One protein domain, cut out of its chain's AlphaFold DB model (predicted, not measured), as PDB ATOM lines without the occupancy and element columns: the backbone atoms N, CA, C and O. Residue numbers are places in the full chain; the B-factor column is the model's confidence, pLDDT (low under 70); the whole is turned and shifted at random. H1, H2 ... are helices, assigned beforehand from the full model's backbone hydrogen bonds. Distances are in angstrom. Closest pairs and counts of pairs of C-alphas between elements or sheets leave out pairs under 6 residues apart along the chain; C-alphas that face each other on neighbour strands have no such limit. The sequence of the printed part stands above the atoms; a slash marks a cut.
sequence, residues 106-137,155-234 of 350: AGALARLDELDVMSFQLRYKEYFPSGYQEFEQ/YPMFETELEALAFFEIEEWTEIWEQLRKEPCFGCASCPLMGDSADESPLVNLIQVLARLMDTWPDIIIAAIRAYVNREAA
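Overview. This is residues 106 to 137 and 155 to 234 of the 350 residues of an uncharacterized protein of Hypocrea jecorina (strain ATCC 56765 / BCRC 32924 / NRRL 11460 / Rut C-30) (UniProt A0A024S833). A long helix, H1, crosses a cluster of the four shorter helices H3, H4, H5 and H6 and runs on past it to the turn and the helix H2, which folds back beside the last part of H1. H6 packs on H1, H4 and H5, and residues 126 to 131, of which 129 to 131 belong to H2, stick out at one far end, while a long loop, residues 181 to 201, bulges at the other. The printed part has 112 residues with six named helices, H1 to H6 in order along the chain, and no named strand; the class is all helix. It is only just compact, close to loose, with a radius of gyration of the C-alphas of 15.5 A, and its elongated outline spans 53 by 27 by 24 A.

Along the chain. The longest helix, H1, covers residues 106 to 125, 28.7 A from C-alpha 106 at (125.306, 164.194, 151.385) to C-alpha 125 at (144.502, 148.383, 137.118). H2 is residues 129 to 137, 13.5 A. H3 is residues 159 to 170, 16.6 A, and H4 is residues 173 to 180, 10.3 A. H5 is residues 202 to 213, 16.7 A. H6 is residues 218 to 232, 21.6 A, with C-alpha 232 at (147.984, 157.643, 141.764).

Arrangement. H1 and H6 touch, the closest C-alphas being those of Ser 119 and Tyr 228 at 5.4 A, at a steep tilt of 45 degrees, the same way. H6 is the hub, touching three helices. With residues 225 to 229 alone it touches H4, Thr 174 to Val 229 being the closest C-alphas at 5.8 A. H5 and H6 touch through residues 207 to 211 and 218 to 222 alone, closest at the C-alphas of Ala 211 and Pro 218, 5.2 A. H3 touches H5, with the C-alphas of Ala 164 and Leu 203 closest at 5.5 A; their tilt of 72 degrees is only just about perpendicular. H1 touches H3 with residues 107 to 111 alone, Ala 108 and Glu 169 having the closest C-alphas at 5.5 A. H1 and H2 are close but not clearly touching, at a shallow tilt of 26 degrees, opposite ways; the C-alphas of Lys 125 and Tyr 132 are closest, 6.2 A apart. In H1, H3, H4, H5 and H6 every O i to N i+4 pair is within hydrogen-bond range; in H2, 3 of 5 are.

Size, cuts and confidence. The C-alphas farthest apart, those of Ser 130 and Asp 196, are 52.8 A apart. Residues 138 to 154 are not printed, and the gap from C-alpha 137 to C-alpha 155 is 36.6 A. The link from H4 to H5 is long. The model's pLDDT is under 70 at residues 129 to 137, 155 to 156 and 186 to 200.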
ATOM      1  N   ALA A 106     125.598 165.182 152.423       86.06
ATOM      2  CA  ALA A 106     125.306 164.194 151.385       86.06
ATOM      3  C   ALA A 106     126.332 164.218 150.236       86.06
ATOM      4  O   ALA A 106     126.754 163.157 149.772       86.06
ATOM      5  N   GLY A 107     126.778 165.410 149.818       84.38
ATOM      6  CA  GLY A 107     127.802 165.580 148.782       84.38
ATOM      7  C   GLY A 107     129.149 164.992 149.202       84.38
ATOM      8  O   GLY A 107     129.711 164.145 148.505       84.38
ATOM      9  N   ALA A 108     129.633 165.358 150.388       89.69
ATOM     10  CA  ALA A 108     130.851 164.789 150.963       89.69
ATOM     11  C   ALA A 108     130.784 163.258 151.154       89.69
ATOM     12  O   ALA A 108     131.770 162.564 150.897       89.69
ATOM     13  N   LEU A 109     129.632 162.713 151.569       89.50
ATOM     14  CA  LEU A 109     129.419 161.265 151.686       89.50
ATOM     15  C   LEU A 109     129.472 160.564 150.322       89.50
ATOM     16  O   LEU A 109     130.109 159.517 150.209       89.50
ATOM     17  N   ALA A 110     128.859 161.147 149.289       86.12
ATOM     18  CA  ALA A 110     128.946 160.627 147.926       86.12
ATOM     19  C   ALA A 110     130.400 160.620 147.427       86.12
ATOM     20  O   ALA A 110     130.868 159.615 146.896       86.12
ATOM     21  N   ARG A 111     131.162 161.688 147.700       88.38
ATOM     22  CA  ARG A 111     132.590 161.757 147.360       88.38
ATOM     23  C   ARG A 111     133.419 160.658 148.022       88.38
ATOM     24  O   ARG A 111     134.354 160.146 147.415       88.38
ATOM     25  N   LEU A 112     133.114 160.292 149.266       90.06
ATOM     26  CA  LEU A 112     133.809 159.189 149.937       90.06
ATOM     27  C   LEU A 112     133.520 157.830 149.282       90.06
ATOM     28  O   LEU A 112     134.437 157.020 149.158       90.06
ATOM     29  N   ASP A 113     132.296 157.593 148.809       85.38
ATOM     30  CA  ASP A 113     131.977 156.385 148.035       85.38
ATOM     31  C   ASP A 113     132.707 156.376 146.679       85.38
ATOM     32  O   ASP A 113     133.308 155.372 146.287       85.38
ATOM     33  N   GLU A 114     132.767 157.528 146.002       85.75
ATOM     34  CA  GLU A 114     133.557 157.695 144.776       85.75
ATOM     35  C   GLU A 114     135.045 157.400 145.014       85.75
ATOM     36  O   GLU A 114     135.673 156.702 144.214       85.75
ATOM     37  N   LEU A 115     135.614 157.857 146.135       88.75
ATOM     38  CA  LEU A 115     136.993 157.550 146.522       88.75
ATOM     39  C   LEU A 115     137.227 156.044 146.664       88.75
ATOM     40  O   LEU A 115     138.280 155.554 146.241       88.75
ATOM     41  N   ASP A 116     136.279 155.303 147.239       84.50
ATOM     42  CA  ASP A 116     136.369 153.848 147.372       84.50
ATOM     43  C   ASP A 116     136.353 153.165 145.998       84.50
ATOM     44  O   ASP A 116     137.187 152.291 145.724       84.50
ATOM     45  N   VAL A 117     135.487 153.621 145.087       83.50
ATOM     46  CA  VAL A 117     135.444 153.146 143.696       83.50
ATOM     47  C   VAL A 117     136.754 153.452 142.964       83.50
ATOM     48  O   VAL A 117     137.361 152.548 142.382       83.50
ATOM     49  N   MET A 118     137.244 154.692 143.022       85.31
ATOM     50  CA  MET A 118     138.498 155.108 142.388       85.31
ATOM     51  C   MET A 118     139.710 154.366 142.976       85.31
ATOM     52  O   MET A 118     140.612 153.930 142.255       85.31
ATOM     53  N   SER A 119     139.726 154.156 144.292       84.44
ATOM     54  CA  SER A 119     140.773 153.402 144.986       84.44
ATOM     55  C   SER A 119     140.785 151.931 144.584       84.44
ATOM     56  O   SER A 119     141.866 151.343 144.434       84.44
ATOM     57  N   PHE A 120     139.604 151.334 144.405       83.19
ATOM     58  CA  PHE A 120     139.445 149.981 143.883       83.19
ATOM     59  C   PHE A 120     139.978 149.903 142.445       83.19
ATOM     60  O   PHE A 120     140.832 149.067 142.142       83.19
ATOM     61  N   GLN A 121     139.571 150.837 141.586       80.81
ATOM     62  CA  GLN A 121     140.028 150.942 140.200       80.81
ATOM     63  C   GLN A 121     141.552 151.011 140.082       80.81
ATOM     64  O   GLN A 121     142.162 150.182 139.401       80.81
ATOM     65  N   LEU A 122     142.185 151.961 140.776       81.56
ATOM     66  CA  LEU A 122     143.637 152.139 140.734       81.56
ATOM     67  C   LEU A 122     144.384 150.895 141.208       81.56
ATOM     68  O   LEU A 122     145.404 150.530 140.624       81.56
ATOM     69  N   ARG A 123     143.872 150.223 142.245       83.69
ATOM     70  CA  ARG A 123     144.483 149.000 142.773       83.69
ATOM     71  C   ARG A 123     144.483 147.880 141.734       83.69
ATOM     72  O   ARG A 123     145.518 147.251 141.521       83.69
ATOM     73  N   TYR A 124     143.349 147.633 141.080       82.00
ATOM     74  CA  TYR A 124     143.211 146.475 140.191       82.00
ATOM     75  C   TYR A 124     143.630 146.732 138.743       82.00
ATOM     76  O   TYR A 124     143.880 145.781 137.997       82.00
ATOM     77  N   LYS A 125     143.840 148.000 138.370       79.62
ATOM     78  CA  LYS A 125     144.502 148.383 137.118       79.62
ATOM     79  C   LYS A 125     145.865 147.707 136.944       79.62
ATOM     80  O   LYS A 125     146.236 147.398 135.814       79.62
ATOM     81  N   GLU A 126     146.597 147.439 138.031       77.06
ATOM     82  CA  GLU A 126     147.884 146.728 137.971       77.06
ATOM     83  C   GLU A 126     147.754 145.286 137.448       77.06
ATOM     84  O   GLU A 126     148.673 144.787 136.796       77.06
ATOM     85  N   TYR A 127     146.624 144.625 137.711       74.88
ATOM     86  CA  TYR A 127     146.386 143.236 137.314       74.88
ATOM     87  C   TYR A 127     145.771 143.123 135.921       74.88
ATOM     88  O   TYR A 127     146.121 142.210 135.173       74.88
ATOM     89  N   PHE A 128     144.867 144.040 135.564       70.88
ATOM     90  CA  PHE A 128     144.062 143.916 134.349       70.88
ATOM     91  C   PHE A 128     143.957 145.222 133.535       70.88
ATOM     92  O   PHE A 128     142.869 145.784 133.403       70.88
ATOM     93  N   PRO A 129     145.063 145.714 132.933       68.12
ATOM     94  CA  PRO A 129     145.075 147.007 132.241       68.12
ATOM     95  C   PRO A 129     144.174 147.072 130.999       68.12
ATOM     96  O   PRO A 129     143.664 148.138 130.672       68.12
ATOM     97  N   SER A 130     144.000 145.957 130.280       61.09
ATOM     98  CA  SER A 130     143.272 145.916 129.003       61.09
ATOM     99  C   SER A 130     141.754 145.865 129.167       61.09
ATOM    100  O   SER A 130     141.057 146.526 128.408       61.09
ATOM    101  N   GLY A 131     141.224 145.146 130.163       58.91
ATOM    102  CA  GLY A 131     139.787 145.200 130.455       58.91
ATOM    103  C   GLY A 131     139.385 146.342 131.386       58.91
ATOM    104  O   GLY A 131     138.201 146.627 131.519       58.91
ATOM    105  N   TYR A 132     140.355 147.057 131.965       64.38
ATOM    106  CA  TYR A 132     140.114 148.277 132.739       64.38
ATOM    107  C   TYR A 132     139.291 149.316 131.961       64.38
ATOM    108  O   TYR A 132     138.325 149.847 132.496       64.38
ATOM    109  N   GLN A 133     139.626 149.565 130.686       64.75
ATOM    110  CA  GLN A 133     138.917 150.556 129.861       64.75
ATOM    111  C   GLN A 133     137.445 150.193 129.624       64.75
ATOM    112  O   GLN A 133     136.598 151.078 129.519       64.75
ATOM    113  N   GLU A 134     137.127 148.899 129.549       62.78
ATOM    114  CA  GLU A 134     135.756 148.432 129.349       62.78
ATOM    115  C   GLU A 134     134.911 148.618 130.617       62.78
ATOM    116  O   GLU A 134     133.758 149.047 130.540       62.78
ATOM    117  N   PHE A 135     135.496 148.367 131.792       62.97
ATOM    118  CA  PHE A 135     134.823 148.577 133.075       62.97
ATOM    119  C   PHE A 135     134.704 150.062 133.446       62.97
ATOM    120  O   PHE A 135     133.668 150.485 133.955       62.97
ATOM    121  N   GLU A 136     135.699 150.881 133.099       64.12
ATOM    122  CA  GLU A 136     135.666 152.336 133.289       64.12
ATOM    123  C   GLU A 136     134.515 152.987 132.499       64.12
ATOM    124  O   GLU A 136     133.770 153.812 133.030       64.12
ATOM    125  N   GLN A 137     134.299 152.568 131.246       60.59
ATOM    126  CA  GLN A 137     133.180 153.061 130.434       60.59
ATOM    127  C   GLN A 137     131.808 152.657 130.985       60.59
ATOM    128  O   GLN A 137     130.833 153.378 130.766       60.59
ATOM    129  N   TYR A 155     121.582 172.494 157.846       63.28
ATOM    130  CA  TYR A 155     121.912 172.537 159.266       63.28
ATOM    131  C   TYR A 155     122.776 173.782 159.557       63.28
ATOM    132  O   TYR A 155     123.661 174.107 158.756       63.28
ATOM    133  N   PRO A 156     122.530 174.525 160.654       68.00
ATOM    134  CA  PRO A 156     123.323 175.703 160.986       68.00
ATOM    135  C   PRO A 156     124.766 175.304 161.335       68.00
ATOM    136  O   PRO A 156     124.994 174.577 162.299       68.00
ATOM    137  N   MET A 157     125.730 175.816 160.568       70.12
ATOM    138  CA  MET A 157     127.173 175.592 160.742       70.12
ATOM    139  C   MET A 157     127.936 176.909 160.877       70.12
ATOM    140  O   MET A 157     127.449 177.973 160.476       70.12
ATOM    141  N   PHE A 158     129.150 176.832 161.422       75.81
ATOM    142  CA  PHE A 158     130.089 177.950 161.385       75.81
ATOM    143  C   PHE A 158     130.621 178.168 159.957       75.81
ATOM    144  O   PHE A 158     130.702 177.239 159.157       75.81
ATOM    145  N   GLU A 159     131.004 179.404 159.624       78.44
ATOM    146  CA  GLU A 159     131.508 179.761 158.285       78.44
ATOM    147  C   GLU A 159     132.745 178.931 157.894       78.44
ATOM    148  O   GLU A 159     132.830 178.433 156.777       78.44
ATOM    149  N   THR A 160     133.641 178.673 158.848       78.88
ATOM    150  CA  THR A 160     134.838 177.838 158.664       78.88
ATOM    151  C   THR A 160     134.517 176.371 158.358       78.88
ATOM    152  O   THR A 160     135.238 175.723 157.600       78.88
ATOM    153  N   GLU A 161     133.424 175.833 158.903       81.31
ATOM    154  CA  GLU A 161     132.960 174.466 158.625       81.31
ATOM    155  C   GLU A 161     132.328 174.368 157.233       81.31
ATOM    156  O   GLU A 161     132.558 173.390 156.520       81.31
ATOM    157  N   LEU A 162     131.584 175.399 156.819       84.69
ATOM    158  CA  LEU A 162     131.034 175.512 155.466       84.69
ATOM    159  C   LEU A 162     132.142 175.601 154.412       84.69
ATOM    160  O   LEU A 162     132.067 174.926 153.386       84.69
ATOM    161  N   GLU A 163     133.184 176.394 154.669       87.19
ATOM    162  CA  GLU A 163     134.356 176.481 153.793       87.19
ATOM    163  C   GLU A 163     135.083 175.135 153.686       87.19
ATOM    164  O   GLU A 163     135.420 174.707 152.581       87.19
ATOM    165  N   ALA A 164     135.285 174.435 154.809       88.94
ATOM    166  CA  ALA A 164     135.919 173.119 154.819       88.94
ATOM    167  C   ALA A 164     135.090 172.066 154.070       88.94
ATOM    168  O   ALA A 164     135.658 171.249 153.344       88.94
ATOM    169  N   LEU A 165     133.762 172.099 154.216       91.19
ATOM    170  CA  LEU A 165     132.846 171.229 153.483       91.19
ATOM    171  C   LEU A 165     132.912 171.502 151.977       91.19
ATOM    172  O   LEU A 165     133.152 170.576 151.209       91.19
ATOM    173  N   ALA A 166     132.792 172.764 151.557       90.06
ATOM    174  CA  ALA A 166     132.872 173.137 150.145       90.06
ATOM    175  C   ALA A 166     134.231 172.764 149.528       90.06
ATOM    176  O   ALA A 166     134.289 172.206 148.433       90.06
ATOM    177  N   PHE A 167     135.326 173.009 150.255       92.69
ATOM    178  CA  PHE A 167     136.668 172.572 149.869       92.69
ATOM    179  C   PHE A 167     136.725 171.046 149.692       92.69
ATOM    180  O   PHE A 167     137.183 170.553 148.661       92.69
ATOM    181  N   PHE A 168     136.205 170.287 150.662       93.31
ATOM    182  CA  PHE A 168     136.170 168.826 150.607       93.31
ATOM    183  C   PHE A 168     135.269 168.284 149.497       93.31
ATOM    184  O   PHE A 168     135.500 167.177 149.033       93.31
ATOM    185  N   GLU A 169     134.260 169.018 149.038       90.75
ATOM    186  CA  GLU A 169     133.370 168.580 147.957       90.75
ATOM    187  C   GLU A 169     133.925 168.874 146.559       90.75
ATOM    188  O   GLU A 169     133.596 168.155 145.618       90.75
ATOM    189  N   ILE A 170     134.797 169.875 146.417       89.62
ATOM    190  CA  ILE A 170     135.215 170.392 145.103       89.62
ATOM    191  C   ILE A 170     136.655 170.009 144.732       89.62
ATOM    192  O   ILE A 170     136.920 169.690 143.576       89.62
ATOM    193  N   GLU A 171     137.587 170.049 145.682       93.25
ATOM    194  CA  GLU A 171     139.031 170.020 145.382       93.25
ATOM    195  C   GLU A 171     139.563 168.609 145.125       93.25
ATOM    196  O   GLU A 171     138.965 167.629 145.551       93.25
ATOM    197  N   GLU A 172     140.711 168.438 144.476       91.94
ATOM    198  CA  GLU A 172     141.250 167.105 144.182       91.94
ATOM    199  C   GLU A 172     141.711 166.369 145.455       91.94
ATOM    200  O   GLU A 172     142.171 166.963 146.434       91.94
ATOM    201  N   TRP A 173     141.680 165.029 145.451       93.12
ATOM    202  CA  TRP A 173     142.109 164.229 146.616       93.12
ATOM    203  C   TRP A 173     143.558 164.498 147.043       93.12
ATOM    204  O   TRP A 173     143.895 164.382 148.224       93.12
ATOM    205  N   THR A 174     144.416 164.878 146.093       92.25
ATOM    206  CA  THR A 174     145.805 165.272 146.368       92.25
ATOM    207  C   THR A 174     145.877 166.585 147.151       92.25
ATOM    208  O   THR A 174     146.690 166.705 148.068       92.25
ATOM    209  N   GLU A 175     145.015 167.552 146.838       94.38
ATOM    210  CA  GLU A 175     144.944 168.849 147.522       94.38
ATOM    211  C   GLU A 175     144.364 168.687 148.926       94.38
ATOM    212  O   GLU A 175     144.949 169.183 149.892       94.38
ATOM    213  N   ILE A 176     143.301 167.886 149.059       93.19
ATOM    214  CA  ILE A 176     142.730 167.501 150.357       93.19
ATOM    215  C   ILE A 176     143.794 166.842 151.237       93.19
ATOM    216  O   ILE A 176     143.956 167.210 152.400       93.19
ATOM    217  N   TRP A 177     144.565 165.899 150.690       94.12
ATOM    218  CA  TRP A 177     145.638 165.232 151.425       94.12
ATOM    219  C   TRP A 177     146.734 166.198 151.891       94.12
ATOM    220  O   TRP A 177     147.171 166.137 153.043       94.12
ATOM    221  N   GLU A 178     147.192 167.093 151.018       93.19
ATOM    222  CA  GLU A 178     148.227 168.064 151.374       93.19
ATOM    223  C   GLU A 178     147.742 169.096 152.391       93.19
ATOM    224  O   GLU A 178     148.532 169.532 153.233       93.19
ATOM    225  N   GLN A 179     146.462 169.469 152.358       90.62
ATOM    226  CA  GLN A 179     145.882 170.359 153.354       90.62
ATOM    227  C   GLN A 179     145.712 169.660 154.706       90.62
ATOM    228  O   GLN A 179     146.163 170.193 155.718       90.62
ATOM    229  N   LEU A 180     145.186 168.432 154.718       90.19
ATOM    230  CA  LEU A 180     145.055 167.615 155.927       90.19
ATOM    231  C   LEU A 180     146.378 167.481 156.683       90.19
ATOM    232  O   LEU A 180     146.428 167.635 157.898       90.19
ATOM    233  N   ARG A 181     147.482 167.258 155.965       89.38
ATOM    234  CA  ARG A 181     148.821 167.128 156.563       89.38
ATOM    235  C   ARG A 181     149.325 168.382 157.274       89.38
ATOM    236  O   ARG A 181     150.281 168.279 158.044       89.38
ATOM    237  N   LYS A 182     148.761 169.547 156.962       88.50
ATOM    238  CA  LYS A 182     149.127 170.829 157.572       88.50
ATOM    239  C   LYS A 182     148.276 171.138 158.800       88.50
ATOM    240  O   LYS A 182     148.620 172.069 159.524       88.50
ATOM    241  N   GLU A 183     147.205 170.382 159.044       84.62
ATOM    242  CA  GLU A 183     146.333 170.635 160.182       84.62
ATOM    243  C   GLU A 183     146.999 170.222 161.508       84.62
ATOM    244  O   GLU A 183     147.553 169.118 161.609       84.62
ATOM    245  N   PRO A 184     146.939 171.078 162.547       75.94
ATOM    246  CA  PRO A 184     147.541 170.824 163.857       75.94
ATOM    247  C   PRO A 184     147.158 169.475 164.484       75.94
ATOM    248  O   PRO A 184     147.981 168.850 165.157       75.94
ATOM    249  N   CYS A 185     145.929 169.002 164.251       72.38
ATOM    250  CA  CYS A 185     145.372 167.806 164.884       72.38
ATOM    251  C   CYS A 185     145.356 166.555 163.990       72.38
ATOM    252  O   CYS A 185     144.757 165.550 164.372       72.38
ATOM    253  N   PHE A 186     146.041 166.566 162.842       68.75
ATOM    254  CA  PHE A 186     146.013 165.482 161.845       68.75
ATOM    255  C   PHE A 186     146.355 164.074 162.395       68.75
ATOM    256  O   PHE A 186     145.922 163.067 161.842       68.75
ATOM    257  N   GLY A 187     147.111 163.983 163.497       61.97
ATOM    258  CA  GLY A 187     147.466 162.719 164.168       61.97
ATOM    259  C   GLY A 187     146.626 162.360 165.401       61.97
ATOM    260  O   GLY A 187     146.871 161.325 166.017       61.97
ATOM    261  N   CYS A 188     145.664 163.203 165.781       58.78
ATOM    262  CA  CYS A 188     144.858 163.071 166.994       58.78
ATOM    263  C   CYS A 188     143.409 162.664 166.677       58.78
ATOM    264  O   CYS A 188     142.461 163.219 167.228       58.78
ATOM    265  N   ALA A 189     143.220 161.655 165.825       52.09
ATOM    266  CA  ALA A 189     141.909 161.114 165.442       52.09
ATOM    267  C   ALA A 189     141.058 160.556 166.604       52.09
ATOM    268  O   ALA A 189     139.911 160.158 166.411       52.09
ATOM    269  N   SER A 190     141.620 160.522 167.815       51.88
ATOM    270  CA  SER A 190     140.953 160.123 169.056       51.88
ATOM    271  C   SER A 190     140.459 161.306 169.899       51.88
ATOM    272  O   SER A 190     139.935 161.077 170.991       51.88
ATOM    273  N   CYS A 191     140.647 162.559 169.465       49.53
ATOM    274  CA  CYS A 191     140.182 163.709 170.236       49.53
ATOM    275  C   CYS A 191     138.642 163.723 170.306       49.53
ATOM    276  O   CYS A 191     137.977 163.624 169.273       49.53
ATOM    277  N   PRO A 192     138.045 163.835 171.507       48.19
ATOM    278  CA  PRO A 192     136.615 164.084 171.620       48.19
ATOM    279  C   PRO A 192     136.270 165.425 170.952       48.19
ATOM    280  O   PRO A 192     137.081 166.344 171.003       48.19
ATOM    281  N   LEU A 193     135.045 165.568 170.426       53.41
ATOM    282  CA  LEU A 193     134.455 166.846 169.959       53.41
ATOM    283  C   LEU A 193     134.260 167.877 171.106       53.41
ATOM    284  O   LEU A 193     133.281 168.616 171.138       53.41
ATOM    285  N   MET A 194     135.111 167.872 172.129       40.22
ATOM    286  CA  MET A 194     134.912 168.638 173.354       40.22
ATOM    287  C   MET A 194     135.745 169.917 173.349       40.22
ATOM    288  O   MET A 194     136.937 169.877 173.639       40.22
ATOM    289  N   GLY A 195     135.038 171.033 173.163       42.34
ATOM    290  CA  GLY A 195     135.322 172.313 173.810       42.34
ATOM    291  C   GLY A 195     135.851 173.396 172.881       42.34
ATOM    292  O   GLY A 195     137.051 173.451 172.665       42.34
ATOM    293  N   ASP A 196     134.954 174.267 172.401       45.00
ATOM    294  CA  ASP A 196     135.182 175.628 171.868       45.00
ATOM    295  C   ASP A 196     136.315 175.853 170.836       45.00
ATOM    296  O   ASP A 196     136.572 176.988 170.448       45.00
ATOM    297  N   SER A 197     136.965 174.800 170.335       50.12
ATOM    298  CA  SER A 197     138.140 174.854 169.454       50.12
ATOM    299  C   SER A 197     137.813 174.522 167.995       50.12
ATOM    300  O   SER A 197     138.648 173.950 167.289       50.12
ATOM    301  N   ALA A 198     136.597 174.841 167.534       51.78
ATOM    302  CA  ALA A 198     136.172 174.637 166.142       51.78
ATOM    303  C   ALA A 198     137.150 175.268 165.119       51.78
ATOM    304  O   ALA A 198     137.226 174.812 163.981       51.78
ATOM    305  N   ASP A 199     137.959 176.238 165.559       56.88
ATOM    306  CA  ASP A 199     138.937 176.968 164.749       56.88
ATOM    307  C   ASP A 199     140.263 176.233 164.479       56.88
ATOM    308  O   ASP A 199     140.995 176.628 163.573       56.88
ATOM    309  N   GLU A 200     140.633 175.189 165.233       68.31
ATOM    310  CA  GLU A 200     142.014 174.681 165.145       68.31
ATOM    311  C   GLU A 200     142.255 173.692 163.995       68.31
ATOM    312  O   GLU A 200     143.402 173.538 163.568       68.31
ATOM    313  N   SER A 201     141.229 173.004 163.477       82.69
ATOM    314  CA  SER A 201     141.375 172.012 162.387       82.69
ATOM    315  C   SER A 201     140.032 171.698 161.684       82.69
ATOM    316  O   SER A 201     139.450 170.632 161.915       82.69
ATOM    317  N   PRO A 202     139.499 172.617 160.851       86.88
ATOM    318  CA  PRO A 202     138.185 172.465 160.217       86.88
ATOM    319  C   PRO A 202     138.035 171.194 159.364       86.88
ATOM    320  O   PRO A 202     136.986 170.550 159.402       86.88
ATOM    321  N   LEU A 203     139.078 170.778 158.636       88.88
ATOM    322  CA  LEU A 203     139.014 169.601 157.765       88.88
ATOM    323  C   LEU A 203     139.075 168.292 158.568       88.88
ATOM    324  O   LEU A 203     138.374 167.334 158.244       88.88
ATOM    325  N   VAL A 204     139.858 168.237 159.650       87.56
ATOM    326  CA  VAL A 204     139.848 167.109 160.597       87.56
ATOM    327  C   VAL A 204     138.491 167.004 161.291       87.56
ATOM    328  O   VAL A 204     137.972 165.894 161.419       87.56
ATOM    329  N   ASN A 205     137.885 168.125 161.694       87.06
ATOM    330  CA  ASN A 205     136.542 168.137 162.282       87.06
ATOM    331  C   ASN A 205     135.502 167.597 161.293       87.06
ATOM    332  O   ASN A 205     134.711 166.723 161.656       87.06
ATOM    333  N   LEU A 206     135.564 168.019 160.026       91.31
ATOM    334  CA  LEU A 206     134.724 167.465 158.967       91.31
ATOM    335  C   LEU A 206     134.896 165.943 158.847       91.31
ATOM    336  O   LEU A 206     133.908 165.212 158.866       91.31
ATOM    337  N   ILE A 207     136.133 165.433 158.800       91.44
ATOM    338  CA  ILE A 207     136.382 163.981 158.743       91.44
ATOM    339  C   ILE A 207     135.796 163.261 159.962       91.44
ATOM    340  O   ILE A 207     135.263 162.160 159.820       91.44
ATOM    341  N   GLN A 208     135.867 163.848 161.157       88.75
ATOM    342  CA  GLN A 208     135.260 163.259 162.352       88.75
ATOM    343  C   GLN A 208     133.735 163.176 162.249       88.75
ATOM    344  O   GLN A 208     133.154 162.172 162.671       88.75
ATOM    345  N   VAL A 209     133.089 164.200 161.686       90.69
ATOM    346  CA  VAL A 209     131.647 164.184 161.419       90.69
ATOM    347  C   VAL A 209     131.313 163.094 160.401       90.69
ATOM    348  O   VAL A 209     130.505 162.215 160.702       90.69
ATOM    349  N   LEU A 210     132.000 163.068 159.256       92.25
ATOM    350  CA  LEU A 210     131.794 162.059 158.212       92.25
ATOM    351  C   LEU A 210     132.010 160.635 158.744       92.25
ATOM    352  O   LEU A 210     131.205 159.744 158.480       92.25
ATOM    353  N   ALA A 211     133.035 160.416 159.571       89.75
ATOM    354  CA  ALA A 211     133.294 159.121 160.191       89.75
ATOM    355  C   ALA A 211     132.123 158.645 161.065       89.75
ATOM    356  O   ALA A 211     131.734 157.480 161.001       89.75
ATOM    357  N   ARG A 212     131.509 159.547 161.841       90.44
ATOM    358  CA  ARG A 212     130.327 159.227 162.660       90.44
ATOM    359  C   ARG A 212     129.101 158.911 161.815       90.44
ATOM    360  O   ARG A 212     128.342 158.015 162.179       90.44
ATOM    361  N   LEU A 213     128.908 159.632 160.712       90.75
ATOM    362  CA  LEU A 213     127.811 159.387 159.774       90.75
ATOM    363  C   LEU A 213     127.967 158.027 159.079       90.75
ATOM    364  O   LEU A 213     126.992 157.288 158.944       90.75
ATOM    365  N   MET A 214     129.196 157.643 158.729       88.56
ATOM    366  CA  MET A 214     129.498 156.346 158.115       88.56
ATOM    367  C   MET A 214     129.648 155.180 159.112       88.56
ATOM    368  O   MET A 214     129.945 154.069 158.680       88.56
ATOM    369  N   ASP A 215     129.453 155.396 160.419       88.38
ATOM    370  CA  ASP A 215     129.677 154.383 161.473       88.38
ATOM    371  C   ASP A 215     131.104 153.781 161.425       88.38
ATOM    372  O   ASP A 215     131.305 152.569 161.518       88.38
ATOM    373  N   THR A 216     132.116 154.638 161.241       89.06
ATOM    374  CA  THR A 216     133.534 154.268 161.093       89.06
ATOM    375  C   THR A 216     134.466 155.180 161.906       89.06
ATOM    376  O   THR A 216     134.023 156.046 162.661       89.06
ATOM    377  N   TRP A 217     135.780 154.985 161.768       88.75
ATOM    378  CA  TRP A 217     136.812 155.795 162.424       88.75
ATOM    379  C   TRP A 217     137.427 156.829 161.467       88.75
ATOM    380  O   TRP A 217     137.667 156.497 160.304       88.75
ATOM    381  N   PRO A 218     137.778 158.042 161.943       89.69
ATOM    382  CA  PRO A 218     138.435 159.070 161.122       89.69
ATOM    383  C   PRO A 218     139.701 158.564 160.418       89.69
ATOM    384  O   PRO A 218     139.927 158.845 159.242       89.69
ATOM    385  N   ASP A 219     140.489 157.737 161.112       87.31
ATOM    386  CA  ASP A 219     141.721 157.134 160.593       87.31
ATOM    387  C   ASP A 219     141.504 156.306 159.325       87.31
ATOM    388  O   ASP A 219     142.392 156.233 158.476       87.31
ATOM    389  N   ILE A 220     140.331 155.679 159.186       88.19
ATOM    390  CA  ILE A 220     139.995 154.848 158.027       88.19
ATOM    391  C   ILE A 220     139.809 155.735 156.793       88.19
ATOM    392  O   ILE A 220     140.378 155.436 155.744       88.19
ATOM    393  N   ILE A 221     139.104 156.861 156.937       91.44
ATOM    394  CA  ILE A 221     138.917 157.849 155.862       91.44
ATOM    395  C   ILE A 221     140.269 158.453 155.461       91.44
ATOM    396  O   ILE A 221     140.633 158.462 154.285       91.44
ATOM    397  N   ILE A 222     141.066 158.889 156.442       91.38
ATOM    398  CA  ILE A 222     142.400 159.461 156.200       91.38
ATOM    399  C   ILE A 222     143.308 158.442 155.496       91.38
ATOM    400  O   ILE A 222     144.036 158.786 154.559       91.38
ATOM    401  N   ALA A 223     143.271 157.174 155.916       88.94
ATOM    402  CA  ALA A 223     144.039 156.105 155.293       88.94
ATOM    403  C   ALA A 223     143.592 155.825 153.851       88.94
ATOM    404  O   ALA A 223     144.457 155.565 153.010       88.94
ATOM    405  N   ALA A 224     142.292 155.904 153.554       89.50
ATOM    406  CA  ALA A 224     141.758 155.749 152.202       89.50
ATOM    407  C   ALA A 224     142.261 156.865 151.271       89.50
ATOM    408  O   ALA A 224     142.876 156.562 150.244       89.50
ATOM    409  N   ILE A 225     142.137 158.133 151.684       93.38
ATOM    410  CA  ILE A 225     142.643 159.298 150.930       93.38
ATOM    411  C   ILE A 225     144.146 159.141 150.672       93.38
ATOM    412  O   ILE A 225     144.623 159.221 149.538       93.38
ATOM    413  N   ARG A 226     144.913 158.821 151.720       91.69
ATOM    414  CA  ARG A 226     146.354 158.579 151.608       91.69
ATOM    415  C   ARG A 226     146.674 157.449 150.631       91.69
ATOM    416  O   ARG A 226     147.657 157.534 149.889       91.69
ATOM    417  N   ALA A 227     145.933 156.347 150.685       86.88
ATOM    418  CA  ALA A 227     146.172 155.188 149.837       86.88
ATOM    419  C   ALA A 227     145.913 155.515 148.363       86.88
ATOM    420  O   ALA A 227     146.714 155.108 147.519       86.88
ATOM    421  N   TYR A 228     144.851 156.271 148.078       90.44
ATOM    422  CA  TYR A 228     144.539 156.782 146.749       90.44
ATOM    423  C   TYR A 228     145.688 157.639 146.199       90.44
ATOM    424  O   TYR A 228     146.316 157.248 145.214       90.44
ATOM    425  N   VAL A 229     146.063 158.713 146.905       91.12
ATOM    426  CA  VAL A 229     147.096 159.669 146.455       91.12
ATOM    427  C   VAL A 229     148.441 158.977 146.205       91.12
ATOM    428  O   VAL A 229     149.109 159.209 145.196       91.12
ATOM    429  N   ASN A 230     148.848 158.060 147.091       87.94
ATOM    430  CA  ASN A 230     150.105 157.327 146.910       87.94
ATOM    431  C   ASN A 230     150.076 156.368 145.713       87.94
ATOM    432  O   ASN A 230     151.117 156.153 145.087       87.94
ATOM    433  N   ARG A 231     148.926 155.751 145.417       85.00
ATOM    434  CA  ARG A 231     148.783 154.861 144.256       85.00
ATOM    435  C   ARG A 231     148.753 155.647 142.958       85.00
ATOM    436  O   ARG A 231     149.408 155.237 142.009       85.00
ATOM    437  N   GLU A 232     148.045 156.768 142.932       85.06
ATOM    438  CA  GLU A 232     147.984 157.643 141.764       85.06
ATOM    439  C   GLU A 232     149.382 158.152 141.367       85.06
ATOM    440  O   GLU A 232     149.754 158.134 140.194       85.06
ATOM    441  N   ALA A 233     150.218 158.496 142.353       83.62
ATOM    442  CA  ALA A 233     151.595 158.931 142.123       83.62
ATOM    443  C   ALA A 233     152.557 157.806 141.665       83.62
ATOM    444  O   ALA A 233     153.671 158.086 141.195       83.62
ATOM    445  N   ALA A 234     152.187 156.529 141.813       79.88
ATOM    446  CA  ALA A 234     153.077 155.404 141.538       79.88
ATOM    447  C   ALA A 234     153.215 155.134 140.026       79.88
ATOM    448  O   ALA A 234     152.284 154.712 139.347       79.88
TER     449      ALA A 234